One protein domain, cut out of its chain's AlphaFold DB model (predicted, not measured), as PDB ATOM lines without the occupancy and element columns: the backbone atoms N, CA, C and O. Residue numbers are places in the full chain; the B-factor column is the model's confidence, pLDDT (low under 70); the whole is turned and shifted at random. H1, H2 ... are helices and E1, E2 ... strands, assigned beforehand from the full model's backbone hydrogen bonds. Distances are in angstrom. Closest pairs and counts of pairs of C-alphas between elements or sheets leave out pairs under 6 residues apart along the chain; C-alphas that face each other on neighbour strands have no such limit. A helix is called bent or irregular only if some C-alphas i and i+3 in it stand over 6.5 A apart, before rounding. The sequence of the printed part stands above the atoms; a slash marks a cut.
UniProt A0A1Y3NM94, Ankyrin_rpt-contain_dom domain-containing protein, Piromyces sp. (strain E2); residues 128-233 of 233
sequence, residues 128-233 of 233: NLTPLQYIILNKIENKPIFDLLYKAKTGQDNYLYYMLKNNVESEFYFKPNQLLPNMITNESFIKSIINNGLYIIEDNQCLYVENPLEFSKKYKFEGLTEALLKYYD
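This is residues 128 to 233 of the 233 residues of the protein "Ankyrin_rpt-contain_dom domain-containing protein" of Piromyces sp. (strain E2) (UniProt A0A1Y3NM94). A small antiparallel strand hairpin, E1 and E2, sits at one side of a cluster of seven short helices. In the cluster H4 and H5 meet at a corner, with the helical hairpin H1 and H2 on one side of it, the helical hairpin H6 and H7 on another, and little H3 beside E1. The printed part has 106 residues with seven named helices and two named strands, in the order H1 H2 H3 H4 H5 E1 E2 H6 H7, and is mostly helix. It is compact, with a radius of gyration of the C-alphas of 13.0 A and spans of 42 by 28 by 25 A.

E1 is residues 198 to 202, 12.8 A long, and E2 205 to 209, 12.5 A. H4 is residues 176 to 185, 15.7 A, and H5 187 to 196, 14.2 A. H1 is 131 to 137, from C-alpha 131 at (-25.668, -26.148, 4.691); H2 is 143 to 151, H3 161 to 165, H6 212 to 218, and H7 222 to 229, to C-alpha 229 at (-13.759, -4.102, -3.477). H4 is irregular, but only just: C-alphas 177 and 180 are 6.9 A apart.

In the hairpin E1 and E2, N 200 and O 207 are within hydrogen-bond range at 2.8 A. The closest C-alphas of E1 and H3, Tyr 161 and Ile 201, are 5.0 A apart. Helix packing is mostly crossed. H4 touches H1, about perpendicular at 86 degrees, closest C-alphas Leu 137 and Leu 179, 5.8 A. H2 touches H5, closest C-alphas Lys 143 and Ser 188, 4.3 A. H6 touches H7, closest C-alphas Ser 216 and Thr 225, 5.4 A. O i to N i+4 pairs are all within hydrogen-bond range except in H4, 4 of 6, and H5, 5 of 6.

The C-alphas farthest apart, Glu 171 and Asp 233, are 41.7 A apart. The printed part has no cut and no long link. Residues 151 to 178, 200 to 206 and 233 have pLDDT under 70.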
ATOM      1  N   ASN A 128     -19.686 -34.008   7.259       82.69
ATOM      2  CA  ASN A 128     -19.469 -33.074   8.359       82.69
ATOM      3  C   ASN A 128     -19.646 -31.590   7.955       82.69
ATOM      4  O   ASN A 128     -19.102 -30.686   8.603       82.69
ATOM      5  N   LEU A 129     -20.426 -31.321   6.904       82.38
ATOM      6  CA  LEU A 129     -20.679 -29.992   6.349       82.38
ATOM      7  C   LEU A 129     -21.988 -29.394   6.844       82.38
ATOM      8  O   LEU A 129     -23.042 -30.019   6.752       82.38
ATOM      9  N   THR A 130     -21.953 -28.133   7.280       85.69
ATOM     10  CA  THR A 130     -23.191 -27.352   7.413       85.69
ATOM     11  C   THR A 130     -23.737 -26.970   6.029       85.69
ATOM     12  O   THR A 130     -22.964 -26.843   5.073       85.69
ATOM     13  N   PRO A 131     -25.051 -26.705   5.896       88.06
ATOM     14  CA  PRO A 131     -25.668 -26.148   4.691       88.06
ATOM     15  C   PRO A 131     -24.884 -24.997   4.044       88.06
ATOM     16  O   PRO A 131     -24.688 -24.989   2.829       88.06
ATOM     17  N   LEU A 132     -24.395 -24.045   4.850       85.31
ATOM     18  CA  LEU A 132     -23.611 -22.907   4.369       85.31
ATOM     19  C   LEU A 132     -22.244 -23.346   3.817       85.31
ATOM     20  O   LEU A 132     -21.837 -22.901   2.747       85.31
ATOM     21  N   GLN A 133     -21.543 -24.252   4.505       82.25
ATOM     22  CA  GLN A 133     -20.267 -24.772   4.009       82.25
ATOM     23  C   GLN A 133     -20.434 -25.584   2.724       82.25
ATOM     24  O   GLN A 133     -19.604 -25.466   1.822       82.25
ATOM     25  N   TYR A 134     -21.504 -26.380   2.619       87.19
ATOM     26  CA  TYR A 134     -21.793 -27.175   1.427       87.19
ATOM     27  C   TYR A 134     -21.934 -26.286   0.186       87.19
ATOM     28  O   TYR A 134     -21.282 -26.546  -0.828       87.19
ATOM     29  N   ILE A 135     -22.733 -25.211   0.260       89.75
ATOM     30  CA  ILE A 135     -22.933 -24.313  -0.892       89.75
ATOM     31  C   ILE A 135     -21.658 -23.566  -1.286       89.75
ATOM     32  O   ILE A 135     -21.416 -23.351  -2.471       89.75
ATOM     33  N   ILE A 136     -20.811 -23.226  -0.314       86.25
ATOM     34  CA  ILE A 136     -19.522 -22.583  -0.563       86.25
ATOM     35  C   ILE A 136     -18.559 -23.561  -1.239       86.25
ATOM     36  O   ILE A 136     -17.988 -23.243  -2.281       86.25
ATOM     37  N   LEU A 137     -18.374 -24.758  -0.671       85.44
ATOM     38  CA  LEU A 137     -17.452 -25.754  -1.214       85.44
ATOM     39  C   LEU A 137     -17.809 -26.155  -2.644       85.44
ATOM     40  O   LEU A 137     -16.917 -26.277  -3.480       85.44
ATOM     41  N   ASN A 138     -19.102 -26.322  -2.917       89.12
ATOM     42  CA  ASN A 138     -19.607 -26.691  -4.235       89.12
ATOM     43  C   ASN A 138     -19.782 -25.485  -5.172       89.12
ATOM     44  O   ASN A 138     -20.318 -25.646  -6.265       89.12
ATOM     45  N   LYS A 139     -19.326 -24.288  -4.766       89.94
ATOM     46  CA  LYS A 139     -19.370 -23.049  -5.562       89.94
ATOM     47  C   LYS A 139     -20.770 -22.739  -6.104       89.94
ATOM     48  O   LYS A 139     -20.933 -22.322  -7.248       89.94
ATOM     49  N   ILE A 140     -21.791 -22.969  -5.283       91.44
ATOM     50  CA  ILE A 140     -23.178 -22.694  -5.645       91.44
ATOM     51  C   ILE A 140     -23.394 -21.178  -5.626       91.44
ATOM     52  O   ILE A 140     -23.250 -20.529  -4.590       91.44
ATOM     53  N   GLU A 141     -23.772 -20.627  -6.775       91.69
ATOM     54  CA  GLU A 141     -24.089 -19.211  -6.957       91.69
ATOM     55  C   GLU A 141     -25.597 -18.979  -6.790       91.69
ATOM     56  O   GLU A 141     -26.379 -19.099  -7.733       91.69
ATOM     57  N   ASN A 142     -26.032 -18.696  -5.557       91.81
ATOM     58  CA  ASN A 142     -27.423 -18.358  -5.254       91.81
ATOM     59  C   ASN A 142     -27.520 -17.391  -4.064       91.81
ATOM     60  O   ASN A 142     -27.717 -17.802  -2.917       91.81
ATOM     61  N   LYS A 143     -27.387 -16.087  -4.338       89.06
ATOM     62  CA  LYS A 143     -27.447 -15.034  -3.309       89.06
ATOM     63  C   LYS A 143     -28.700 -15.114  -2.417       89.06
ATOM     64  O   LYS A 143     -28.527 -15.030  -1.203       89.06
ATOM     65  N   PRO A 144     -29.929 -15.317  -2.939       90.06
ATOM     66  CA  PRO A 144     -31.110 -15.481  -2.088       90.06
ATOM     67  C   PRO A 144     -30.969 -16.576  -1.024       90.06
ATOM     68  O   PRO A 144     -31.412 -16.384   0.105       90.06
ATOM     69  N   ILE A 145     -30.336 -17.708  -1.349       89.19
ATOM     70  CA  ILE A 145     -30.100 -18.777  -0.369       89.19
ATOM     71  C   ILE A 145     -29.077 -18.357   0.675       89.19
ATOM     72  O   ILE A 145     -29.313 -18.603   1.855       89.19
ATOM     73  N   PHE A 146     -27.983 -17.703   0.275       87.25
ATOM     74  CA  PHE A 146     -27.030 -17.152   1.242       87.25
ATOM     75  C   PHE A 146     -27.727 -16.189   2.206       87.25
ATOM     76  O   PHE A 146     -27.622 -16.360   3.418       87.25
ATOM     77  N   ASP A 147     -28.520 -15.251   1.684       84.50
ATOM     78  CA  ASP A 147     -29.261 -14.289   2.503       84.50
ATOM     79  C   ASP A 147     -30.207 -14.993   3.493       84.50
ATOM     80  O   ASP A 147     -30.319 -14.584   4.648       84.50
ATOM     81  N   LEU A 148     -30.882 -16.067   3.069       84.31
ATOM     82  CA  LEU A 148     -31.759 -16.852   3.943       84.31
ATOM     83  C   LEU A 148     -30.979 -17.630   5.011       84.31
ATOM     84  O   LEU A 148     -31.383 -17.628   6.173       84.31
ATOM     85  N   LEU A 149     -29.857 -18.258   4.647       81.38
ATOM     86  CA  LEU A 149     -29.004 -19.000   5.581       81.38
ATOM     87  C   LEU A 149     -28.277 -18.085   6.581       81.38
ATOM     88  O   LEU A 149     -27.967 -18.538   7.680       81.38
ATOM     89  N   TYR A 150     -28.044 -16.812   6.242       73.81
ATOM     90  CA  TYR A 150     -27.536 -15.802   7.178       73.81
ATOM     91  C   TYR A 150     -28.620 -15.246   8.107       73.81
ATOM     92  O   TYR A 150     -28.372 -15.039   9.295       73.81
ATOM     93  N   LYS A 151     -29.832 -15.006   7.588       69.38
ATOM     94  CA  LYS A 151     -30.974 -14.501   8.380       69.38
ATOM     95  C   LYS A 151     -31.521 -15.523   9.364       69.38
ATOM     96  O   LYS A 151     -32.077 -15.143  10.396       69.38
ATOM     97  N   ALA A 152     -31.367 -16.801   9.046       64.06
ATOM     98  CA  ALA A 152     -31.469 -17.893   9.993       64.06
ATOM     99  C   ALA A 152     -30.529 -17.601  11.172       64.06
ATOM    100  O   ALA A 152     -29.337 -17.855  11.070       64.06
ATOM    101  N   LYS A 153     -31.031 -16.985  12.255       54.66
ATOM    102  CA  LYS A 153     -30.240 -16.610  13.441       54.66
ATOM    103  C   LYS A 153     -29.366 -17.783  13.863       54.66
ATOM    104  O   LYS A 153     -29.852 -18.747  14.450       54.66
ATOM    105  N   THR A 154     -28.086 -17.694  13.555       50.22
ATOM    106  CA  THR A 154     -27.153 -18.787  13.761       50.22
ATOM    107  C   THR A 154     -26.350 -18.485  15.005       50.22
ATOM    108  O   THR A 154     -25.639 -17.489  15.106       50.22
ATOM    109  N   GLY A 155     -26.540 -19.332  16.015       49.03
ATOM    110  CA  GLY A 155     -25.617 -19.392  17.135       49.03
ATOM    111  C   GLY A 155     -24.240 -19.791  16.615       49.03
ATOM    112  O   GLY A 155     -24.165 -20.641  15.734       49.03
ATOM    113  N   GLN A 156     -23.222 -19.118  17.153       46.06
ATOM    114  CA  GLN A 156     -21.787 -19.416  17.306       46.06
ATOM    115  C   GLN A 156     -20.990 -20.147  16.199       46.06
ATOM    116  O   GLN A 156     -19.815 -19.841  16.061       46.06
ATOM    117  N   ASP A 157     -21.567 -21.011  15.369       48.81
ATOM    118  CA  ASP A 157     -20.849 -21.859  14.408       48.81
ATOM    119  C   ASP A 157     -20.799 -21.294  12.978       48.81
ATOM    120  O   ASP A 157     -20.115 -21.849  12.117       48.81
ATOM    121  N   ASN A 158     -21.492 -20.182  12.698       48.69
ATOM    122  CA  ASN A 158     -21.622 -19.635  11.344       48.69
ATOM    123  C   ASN A 158     -20.498 -18.658  10.944       48.69
ATOM    124  O   ASN A 158     -20.687 -17.458  10.810       48.69
ATOM    125  N   TYR A 159     -19.325 -19.242  10.709       55.53
ATOM    126  CA  TYR A 159     -18.405 -18.949   9.599       55.53
ATOM    127  C   TYR A 159     -17.888 -17.516   9.362       55.53
ATOM    128  O   TYR A 159     -18.252 -16.840   8.403       55.53
ATOM    129  N   LEU A 160     -16.806 -17.221  10.088       49.69
ATOM    130  CA  LEU A 160     -15.521 -16.831   9.481       49.69
ATOM    131  C   LEU A 160     -14.340 -17.392  10.294       49.69
ATOM    132  O   LEU A 160     -13.335 -17.817   9.737       49.69
ATOM    133  N   TYR A 161     -14.465 -17.483  11.621       42.44
ATOM    134  CA  TYR A 161     -13.353 -17.922  12.476       42.44
ATOM    135  C   TYR A 161     -13.165 -19.433  12.585       42.44
ATOM    136  O   TYR A 161     -12.023 -19.871  12.697       42.44
ATOM    137  N   TYR A 162     -14.218 -20.256  12.463       46.66
ATOM    138  CA  TYR A 162     -14.035 -21.718  12.359       46.66
ATOM    139  C   TYR A 162     -13.109 -22.083  11.177       46.66
ATOM    140  O   TYR A 162     -12.438 -23.111  11.192       46.66
ATOM    141  N   MET A 163     -13.021 -21.198  10.173       48.28
ATOM    142  CA  MET A 163     -12.119 -21.313   9.027       48.28
ATOM    143  C   MET A 163     -10.699 -20.801   9.292       48.28
ATOM    144  O   MET A 163      -9.765 -21.279   8.661       48.28
ATOM    145  N   LEU A 164     -10.536 -19.826  10.190       46.62
ATOM    146  CA  LEU A 164      -9.234 -19.254  10.546       46.62
ATOM    147  C   LEU A 164      -8.527 -20.089  11.627       46.62
ATOM    148  O   LEU A 164      -7.316 -20.271  11.554       46.62
ATOM    149  N   LYS A 165      -9.271 -20.659  12.587       41.72
ATOM    150  CA  LYS A 165      -8.725 -21.477  13.687       41.72
ATOM    151  C   LYS A 165      -8.240 -22.861  13.233       41.72
ATOM    152  O   LYS A 165      -7.224 -23.345  13.724       41.72
ATOM    153  N   ASN A 166      -8.905 -23.485  12.257       45.19
ATOM    154  CA  ASN A 166      -8.527 -24.815  11.749       45.19
ATOM    155  C   ASN A 166      -7.373 -24.806  10.727       45.19
ATOM    156  O   ASN A 166      -7.029 -25.856  10.194       45.19
ATOM    157  N   ASN A 167      -6.737 -23.653  10.499       42.56
ATOM    158  CA  ASN A 167      -5.385 -23.606   9.932       42.56
ATOM    159  C   ASN A 167      -4.293 -23.879  10.978       42.56
ATOM    160  O   ASN A 167      -3.114 -23.824  10.636       42.56
ATOM    161  N   VAL A 168      -4.665 -24.157  12.233       39.69
ATOM    162  CA  VAL A 168      -3.698 -24.478  13.284       39.69
ATOM    163  C   VAL A 168      -3.888 -25.909  13.788       39.69
ATOM    164  O   VAL A 168      -2.965 -26.691  13.614       39.69
ATOM    165  N   GLU A 169      -5.043 -26.346  14.300       37.44
ATOM    166  CA  GLU A 169      -5.099 -27.662  14.979       37.44
ATOM    167  C   GLU A 169      -6.508 -28.293  15.003       37.44
ATOM    168  O   GLU A 169      -7.285 -28.026  15.914       37.44
ATOM    169  N   SER A 170      -6.859 -29.178  14.060       36.41
ATOM    170  CA  SER A 170      -7.663 -30.370  14.406       36.41
ATOM    171  C   SER A 170      -7.659 -31.431  13.298       36.41
ATOM    172  O   SER A 170      -8.059 -31.198  12.162       36.41
ATOM    173  N   GLU A 171      -7.217 -32.634  13.661       35.06
ATOM    174  CA  GLU A 171      -7.061 -33.829  12.816       35.06
ATOM    175  C   GLU A 171      -8.380 -34.514  12.399       35.06
ATOM    176  O   GLU A 171      -8.368 -35.670  11.985       35.06
ATOM    177  N   PHE A 172      -9.533 -33.845  12.464       35.66
ATOM    178  CA  PHE A 172     -10.809 -34.485  12.130       35.66
ATOM    179  C   PHE A 172     -11.539 -33.757  10.999       35.66
ATOM    180  O   PHE A 172     -12.262 -32.787  11.196       35.66
ATOM    181  N   TYR A 173     -11.330 -34.303   9.798       40.38
ATOM    182  CA  TYR A 173     -12.155 -34.164   8.596       40.38
ATOM    183  C   TYR A 173     -12.541 -32.737   8.196       40.38
ATOM    184  O   TYR A 173     -13.706 -32.346   8.237       40.38
ATOM    185  N   PHE A 174     -11.564 -32.005   7.662       42.44
ATOM    186  CA  PHE A 174     -11.818 -31.088   6.555       42.44
ATOM    187  C   PHE A 174     -10.547 -30.847   5.746       42.44
ATOM    188  O   PHE A 174      -9.471 -30.817   6.327       42.44
ATOM    189  N   LYS A 175     -10.652 -30.653   4.421       45.25
ATOM    190  CA  LYS A 175      -9.566 -30.083   3.600       45.25
ATOM    191  C   LYS A 175      -9.561 -28.568   3.850       45.25
ATOM    192  O   LYS A 175     -10.320 -27.863   3.182       45.25
ATOM    193  N   PRO A 176      -8.736 -28.029   4.767       48.78
ATOM    194  CA  PRO A 176      -8.837 -26.630   5.202       48.78
ATOM    195  C   PRO A 176      -8.527 -25.653   4.052       48.78
ATOM    196  O   PRO A 176      -8.996 -24.521   4.026       48.78
ATOM    197  N   ASN A 177      -7.826 -26.142   3.025       55.06
ATOM    198  CA  ASN A 177      -7.266 -25.351   1.934       55.06
ATOM    199  C   ASN A 177      -8.258 -24.930   0.832       55.06
ATOM    200  O   ASN A 177      -7.888 -24.114  -0.006       55.06
ATOM    201  N   GLN A 178      -9.487 -25.465   0.775       63.69
ATOM    202  CA  GLN A 178     -10.415 -25.182  -0.344       63.69
ATOM    203  C   GLN A 178     -11.540 -24.196  -0.008       63.69
ATOM    204  O   GLN A 178     -12.061 -23.542  -0.907       63.69
ATOM    205  N   LEU A 179     -11.901 -24.043   1.268       70.31
ATOM    206  CA  LEU A 179     -13.070 -23.251   1.653       70.31
ATOM    207  C   LEU A 179     -12.842 -21.747   1.485       70.31
ATOM    208  O   LEU A 179     -13.658 -21.082   0.857       70.31
ATOM    209  N   LEU A 180     -11.718 -21.220   1.982       72.69
ATOM    210  CA  LEU A 180     -11.406 -19.793   1.874       72.69
ATOM    211  C   LEU A 180     -11.279 -19.333   0.405       72.69
ATOM    212  O   LEU A 180     -11.945 -18.359   0.048       72.69
ATOM    213  N   PRO A 181     -10.538 -20.032  -0.484       79.81
ATOM    214  CA  PRO A 181     -10.540 -19.698  -1.908       79.81
ATOM    215  C   PRO A 181     -11.936 -19.755  -2.538       79.81
ATOM    216  O   PRO A 181     -12.298 -18.865  -3.308       79.81
ATOM    217  N   ASN A 182     -12.748 -20.763  -2.199       83.19
ATOM    218  CA  ASN A 182     -14.100 -20.887  -2.740       83.19
ATOM    219  C   ASN A 182     -15.039 -19.777  -2.244       83.19
ATOM    220  O   ASN A 182     -15.904 -19.357  -2.998       83.19
ATOM    221  N   MET A 183     -14.853 -19.252  -1.031       79.88
ATOM    222  CA  MET A 183     -15.626 -18.105  -0.529       79.88
ATOM    223  C   MET A 183     -15.284 -16.819  -1.256       79.88
ATOM    224  O   MET A 183     -16.175 -16.112  -1.708       79.88
ATOM    225  N   ILE A 184     -13.988 -16.536  -1.382       82.81
ATOM    226  CA  ILE A 184     -13.488 -15.319  -2.028       82.81
ATOM    227  C   ILE A 184     -13.887 -15.287  -3.512       82.81
ATOM    228  O   ILE A 184     -14.110 -14.221  -4.079       82.81
ATOM    229  N   THR A 185     -13.996 -16.459  -4.139       88.50
ATOM    230  CA  THR A 185     -14.391 -16.595  -5.549       88.50
ATOM    231  C   THR A 185     -15.899 -16.741  -5.768       88.50
ATOM    232  O   THR A 185     -16.318 -16.665  -6.918       88.50
ATOM    233  N   ASN A 186     -16.708 -16.925  -4.716       89.25
ATOM    234  CA  ASN A 186     -18.162 -17.062  -4.832       89.25
ATOM    235  C   ASN A 186     -18.832 -15.681  -4.764       89.25
ATOM    236  O   ASN A 186     -18.887 -15.044  -3.710       89.25
ATOM    237  N   GLU A 187     -19.353 -15.203  -5.891       92.06
ATOM    238  CA  GLU A 187     -19.906 -13.851  -5.993       92.06
ATOM    239  C   GLU A 187     -21.163 -13.676  -5.140       92.06
ATOM    240  O   GLU A 187     -21.383 -12.624  -4.538       92.06
ATOM    241  N   SER A 188     -22.009 -14.703  -5.095       90.94
ATOM    242  CA  SER A 188     -23.246 -14.712  -4.319       90.94
ATOM    243  C   SER A 188     -22.967 -14.612  -2.829       90.94
ATOM    244  O   SER A 188     -23.666 -13.873  -2.133       90.94
ATOM    245  N   PHE A 189     -21.933 -15.305  -2.356       88.31
ATOM    246  CA  PHE A 189     -21.439 -15.204  -0.992       88.31
ATOM    247  C   PHE A 189     -20.969 -13.777  -0.698       88.31
ATOM    248  O   PHE A 189     -21.470 -13.165   0.244       88.31
ATOM    249  N   ILE A 190     -20.083 -13.219  -1.535       89.38
ATOM    250  CA  ILE A 190     -19.530 -11.867  -1.351       89.38
ATOM    251  C   ILE A 190     -20.648 -10.815  -1.322       89.38
ATOM    252  O   ILE A 190     -20.753 -10.035  -0.376       89.38
ATOM    253  N   LYS A 191     -21.560 -10.841  -2.299       90.00
ATOM    254  CA  LYS A 191     -22.720  -9.934  -2.342       90.00
ATOM    255  C   LYS A 191     -23.659 -10.134  -1.150       90.00
ATOM    256  O   LYS A 191     -24.350  -9.195  -0.756       90.00
ATOM    257  N   SER A 192     -23.755 -11.344  -0.602       87.00
ATOM    258  CA  SER A 192     -24.600 -11.613   0.564       87.00
ATOM    259  C   SER A 192     -23.987 -11.051   1.846       87.00
ATOM    260  O   SER A 192     -24.688 -10.350   2.576       87.00
ATOM    261  N   ILE A 193     -22.686 -11.252   2.088       84.88
ATOM    262  CA  ILE A 193     -22.023 -10.713   3.288       84.88
ATOM    263  C   ILE A 193     -21.948  -9.187   3.279       84.88
ATOM    264  O   ILE A 193     -22.055  -8.575   4.332       84.88
ATOM    265  N   ILE A 194     -21.852  -8.550   2.107       87.38
ATOM    266  CA  ILE A 194     -21.936  -7.083   1.998       87.38
ATOM    267  C   ILE A 194     -23.276  -6.566   2.541       87.38
ATOM    268  O   ILE A 194     -23.315  -5.530   3.190       87.38
ATOM    269  N   ASN A 195     -24.370  -7.297   2.304       85.06
ATOM    270  CA  ASN A 195     -25.712  -6.871   2.708       85.06
ATOM    271  C   ASN A 195     -26.096  -7.286   4.131       85.06
ATOM    272  O   ASN A 195     -26.933  -6.634   4.747       85.06
ATOM    273  N   ASN A 196     -25.562  -8.406   4.623       80.00
ATOM    274  CA  ASN A 196     -25.974  -8.983   5.906       80.00
ATOM    275  C   ASN A 196     -24.883  -8.889   6.980       80.00
ATOM    276  O   ASN A 196     -25.130  -9.307   8.109       80.00
ATOM    277  N   GLY A 197     -23.702  -8.360   6.660       80.31
ATOM    278  CA  GLY A 197     -22.508  -8.498   7.485       80.31
ATOM    279  C   GLY A 197     -21.971  -9.932   7.473       80.31
ATOM    280  O   GLY A 197     -22.412 -10.790   6.703       80.31
ATOM    281  N   LEU A 198     -21.009 -10.205   8.345       76.44
ATOM    282  CA  LEU A 198     -20.481 -11.547   8.577       76.44
ATOM    283  C   LEU A 198     -20.339 -11.806  10.073       76.44
ATOM    284  O   LEU A 198     -20.182 -10.877  10.860       76.44
ATOM    285  N   TYR A 199     -20.382 -13.069  10.475       72.50
ATOM    286  CA  TYR A 199     -20.111 -13.456  11.855       72.50
ATOM    287  C   TYR A 199     -18.709 -14.044  11.937       72.50
ATOM    288  O   TYR A 199     -18.342 -14.928  11.169       72.50
ATOM    289  N   ILE A 200     -17.917 -13.551  12.877       69.31
ATOM    290  CA  ILE A 200     -16.629 -14.132  13.247       69.31
ATOM    291  C   ILE A 200     -16.745 -14.713  14.649       69.31
ATOM    292  O   ILE A 200     -17.696 -14.443  15.371       69.31
ATOM    293  N   ILE A 201     -15.764 -15.499  15.055       63.06
ATOM    294  CA  ILE A 201     -15.563 -15.823  16.463       63.06
ATOM    295  C   ILE A 201     -14.221 -15.190  16.838       63.06
ATOM    296  O   ILE A 201     -13.275 -15.262  16.070       63.06
ATOM    297  N   GLU A 202     -14.127 -14.530  17.975       63.56
ATOM    298  CA  GLU A 202     -12.877 -14.004  18.529       63.56
ATOM    299  C   GLU A 202     -12.894 -14.405  20.005       63.56
ATOM    300  O   GLU A 202     -13.928 -14.286  20.659       63.56
ATOM    301  N   ASP A 203     -11.820 -15.017  20.509       67.88
ATOM    302  CA  ASP A 203     -11.736 -15.495  21.901       67.88
ATOM    303  C   ASP A 203     -12.912 -16.387  22.360       67.88
ATOM    304  O   ASP A 203     -13.437 -16.262  23.466       67.88
ATOM    305  N   ASN A 204     -13.334 -17.320  21.494       65.38
ATOM    306  CA  ASN A 204     -14.504 -18.200  21.679       65.38
ATOM    307  C   ASN A 204     -15.858 -17.465  21.799       65.38
ATOM    308  O   ASN A 204     -16.854 -18.073  22.197       65.38
ATOM    309  N   GLN A 205     -15.931 -16.187  21.427       63.81
ATOM    310  CA  GLN A 205     -17.172 -15.417  21.363       63.81
ATOM    311  C   GLN A 205     -17.554 -15.132  19.917       63.81
ATOM    312  O   GLN A 205     -16.719 -14.707  19.132       63.81
ATOM    313  N   CYS A 206     -18.822 -15.338  19.559       66.19
ATOM    314  CA  CYS A 206     -19.331 -14.972  18.239       66.19
ATOM    315  C   CYS A 206     -19.556 -13.456  18.165       66.19
ATOM    316  O   CYS A 206     -20.372 -12.918  18.916       66.19
ATOM    317  N   LEU A 207     -18.842 -12.787  17.263       70.69
ATOM    318  CA  LEU A 207     -18.924 -11.354  17.011       70.69
ATOM    319  C   LEU A 207     -19.532 -11.095  15.638       70.69
ATOM    320  O   LEU A 207     -19.169 -11.718  14.640       70.69
ATOM    321  N   TYR A 208     -20.446 -10.135  15.586       78.06
ATOM    322  CA  TYR A 208     -21.017  -9.659  14.337       78.06
ATOM    323  C   TYR A 208     -20.164  -8.529  13.759       78.06
ATOM    324  O   TYR A 208     -19.883  -7.540  14.435       78.06
ATOM    325  N   VAL A 209     -19.772  -8.678  12.499       79.69
ATOM    326  CA  VAL A 209     -19.056  -7.683  11.708       79.69
ATOM    327  C   VAL A 209     -20.029  -7.101  10.695       79.69
ATOM    328  O   VAL A 209     -20.356  -7.729   9.689       79.69
ATOM    329  N   GLU A 210     -20.468  -5.878  10.962       84.94
ATOM    330  CA  GLU A 210     -21.383  -5.143  10.087       84.94
ATOM    331  C   GLU A 210     -20.732  -4.782   8.745       84.94
ATOM    332  O   GLU A 210     -21.369  -4.893   7.703       84.94
ATOM    333  N   ASN A 211     -19.443  -4.417   8.757       88.12
ATOM    334  CA  ASN A 211     -18.695  -4.032   7.562       88.12
ATOM    335  C   ASN A 211     -17.561  -5.030   7.251       88.12
ATOM    336  O   ASN A 211     -16.437  -4.877   7.748       88.12
ATOM    337  N   PRO A 212     -17.819  -6.044   6.399       86.31
ATOM    338  CA  PRO A 212     -16.807  -6.996   5.952       86.31
ATOM    339  C   PRO A 212     -15.550  -6.373   5.343       86.31
ATOM    340  O   PRO A 212     -14.470  -6.938   5.497       86.31
ATOM    341  N   LEU A 213     -15.672  -5.234   4.648       88.69
ATOM    342  CA  LEU A 213     -14.552  -4.595   3.948       88.69
ATOM    343  C   LEU A 213     -13.611  -3.893   4.924       88.69
ATOM    344  O   LEU A 213     -12.390  -3.983   4.798       88.69
ATOM    345  N   GLU A 214     -14.167  -3.186   5.903       87.69
ATOM    346  CA  GLU A 214     -13.364  -2.579   6.962       87.69
ATOM    347  C   GLU A 214     -12.641  -3.659   7.773       87.69
ATOM    348  O   GLU A 214     -11.437  -3.559   8.018       87.69
ATOM    349  N   PHE A 215     -13.352  -4.740   8.101       84.56
ATOM    350  CA  PHE A 215     -12.772  -5.900   8.762       84.56
ATOM    351  C   PHE A 215     -11.636  -6.522   7.941       84.56
ATOM    352  O   PHE A 215     -10.533  -6.705   8.460       84.56
ATOM    353  N   SER A 216     -11.854  -6.800   6.653       83.44
ATOM    354  CA  SER A 216     -10.829  -7.428   5.814       83.44
ATOM    355  C   SER A 216      -9.572  -6.560   5.700       83.44
ATOM    356  O   SER A 216      -8.465  -7.094   5.760       83.44
ATOM    357  N   LYS A 217      -9.717  -5.227   5.631       85.12
ATOM    358  CA  LYS A 217      -8.596  -4.271   5.647       85.12
ATOM    359  C   LYS A 217      -7.865  -4.257   6.988       85.12
ATOM    360  O   LYS A 217      -6.640  -4.368   7.010       85.12
ATOM    361  N   LYS A 218      -8.600  -4.153   8.104       81.75
ATOM    362  CA  LYS A 218      -8.042  -4.103   9.467       81.75
ATOM    363  C   LYS A 218      -7.158  -5.317   9.761       81.75
ATOM    364  O   LYS A 218      -6.078  -5.164  10.326       81.75
ATOM    365  N   TYR A 219      -7.598  -6.500   9.339       77.12
ATOM    366  CA  TYR A 219      -6.895  -7.765   9.570       77.12
ATOM    367  C   TYR A 219      -6.031  -8.224   8.381       77.12
ATOM    368  O   TYR A 219      -5.472  -9.316   8.426       77.12
ATOM    369  N   LYS A 220      -5.870  -7.390   7.341       78.88
ATOM    370  CA  LYS A 220      -5.029  -7.657   6.157       78.88
ATOM    371  C   LYS A 220      -5.390  -8.950   5.404       78.88
ATOM    372  O   LYS A 220      -4.519  -9.647   4.889       78.88
ATOM    373  N   PHE A 221      -6.679  -9.266   5.293       78.19
ATOM    374  CA  PHE A 221      -7.163 -10.346   4.432       78.19
ATOM    375  C   PHE A 221      -7.235  -9.866   2.979       78.19
ATOM    376  O   PHE A 221      -8.305  -9.487   2.502       78.19
ATOM    377  N   GLU A 222      -6.098  -9.854   2.282       82.12
ATOM    378  CA  GLU A 222      -5.962  -9.294   0.926       82.12
ATOM    379  C   GLU A 222      -6.963  -9.899  -0.064       82.12
ATOM    380  O   GLU A 222      -7.753  -9.161  -0.643       82.12
ATOM    381  N   GLY A 223      -7.042 -11.231  -0.167       82.81
ATOM    382  CA  GLY A 223      -7.967 -11.881  -1.103       82.81
ATOM    383  C   GLY A 223      -9.442 -11.551  -0.839       82.81
ATOM    384  O   GLY A 223     -10.194 -11.273  -1.771       82.81
ATOM    385  N   LEU A 224      -9.861 -11.509   0.432       82.31
ATOM    386  CA  LEU A 224     -11.222 -11.093   0.789       82.31
ATOM    387  C   LEU A 224     -11.442  -9.600   0.498       82.31
ATOM    388  O   LEU A 224     -12.503  -9.226   0.010       82.31
ATOM    389  N   THR A 225     -10.436  -8.762   0.753       87.12
ATOM    390  CA  THR A 225     -10.481  -7.321   0.470       87.12
ATOM    391  C   THR A 225     -10.647  -7.062  -1.024       87.12
ATOM    392  O   THR A 225     -11.527  -6.299  -1.408       87.12
ATOM    393  N   GLU A 226      -9.865  -7.729  -1.871       89.19
ATOM    394  CA  GLU A 226      -9.975  -7.632  -3.328       89.19
ATOM    395  C   GLU A 226     -11.344  -8.092  -3.833       89.19
ATOM    396  O   GLU A 226     -11.938  -7.435  -4.687       89.19
ATOM    397  N   ALA A 227     -11.873  -9.200  -3.306       89.19
ATOM    398  CA  ALA A 227     -13.193  -9.685  -3.693       89.19
ATOM    399  C   ALA A 227     -14.315  -8.727  -3.278       89.19
ATOM    400  O   ALA A 227     -15.226  -8.491  -4.067       89.19
ATOM    401  N   LEU A 228     -14.235  -8.148  -2.076       89.56
ATOM    402  CA  LEU A 228     -15.204  -7.162  -1.603       89.56
ATOM    403  C   LEU A 228     -15.141  -5.875  -2.433       89.56
ATOM    404  O   LEU A 228     -16.184  -5.407  -2.875       89.56
ATOM    405  N   LEU A 229     -13.945  -5.345  -2.712       92.38
ATOM    406  CA  LEU A 229     -13.759  -4.102  -3.477       92.38
ATOM    407  C   LEU A 229     -14.375  -4.135  -4.883       92.38
ATOM    408  O   LEU A 229     -14.722  -3.085  -5.402       92.38
ATOM    409  N   LYS A 230     -14.573  -5.313  -5.488       91.06
ATOM    410  CA  LYS A 230     -15.282  -5.443  -6.777       91.06
ATOM    411  C   LYS A 230     -16.746  -4.994  -6.730       91.06
ATOM    412  O   LYS A 230     -17.346  -4.809  -7.783       91.06
ATOM    413  N   TYR A 231     -17.326  -4.896  -5.536       88.44
ATOM    414  CA  TYR A 231     -18.745  -4.610  -5.323       88.44
ATOM    415  C   TYR A 231     -18.984  -3.408  -4.396       88.44
ATOM    416  O   TYR A 231     -20.121  -3.188  -3.985       88.44
ATOM    417  N   TYR A 232     -17.931  -2.661  -4.052       80.06
ATOM    418  CA  TYR A 232     -18.034  -1.345  -3.424       80.06
ATOM    419  C   TYR A 232     -17.714  -0.296  -4.490       80.06
ATOM    420  O   TYR A 232     -16.634  -0.351  -5.078       80.06
ATOM    421  N   ASP A 233     -18.657   0.613  -4.735       60.50
ATOM    422  CA  ASP A 233     -18.459   1.787  -5.597       60.50
ATOM    423  C   ASP A 233     -17.582   2.853  -4.914       60.50
ATOM    424  O   ASP A 233     -17.721   3.044  -3.678       60.50
TER     425      ASP A 233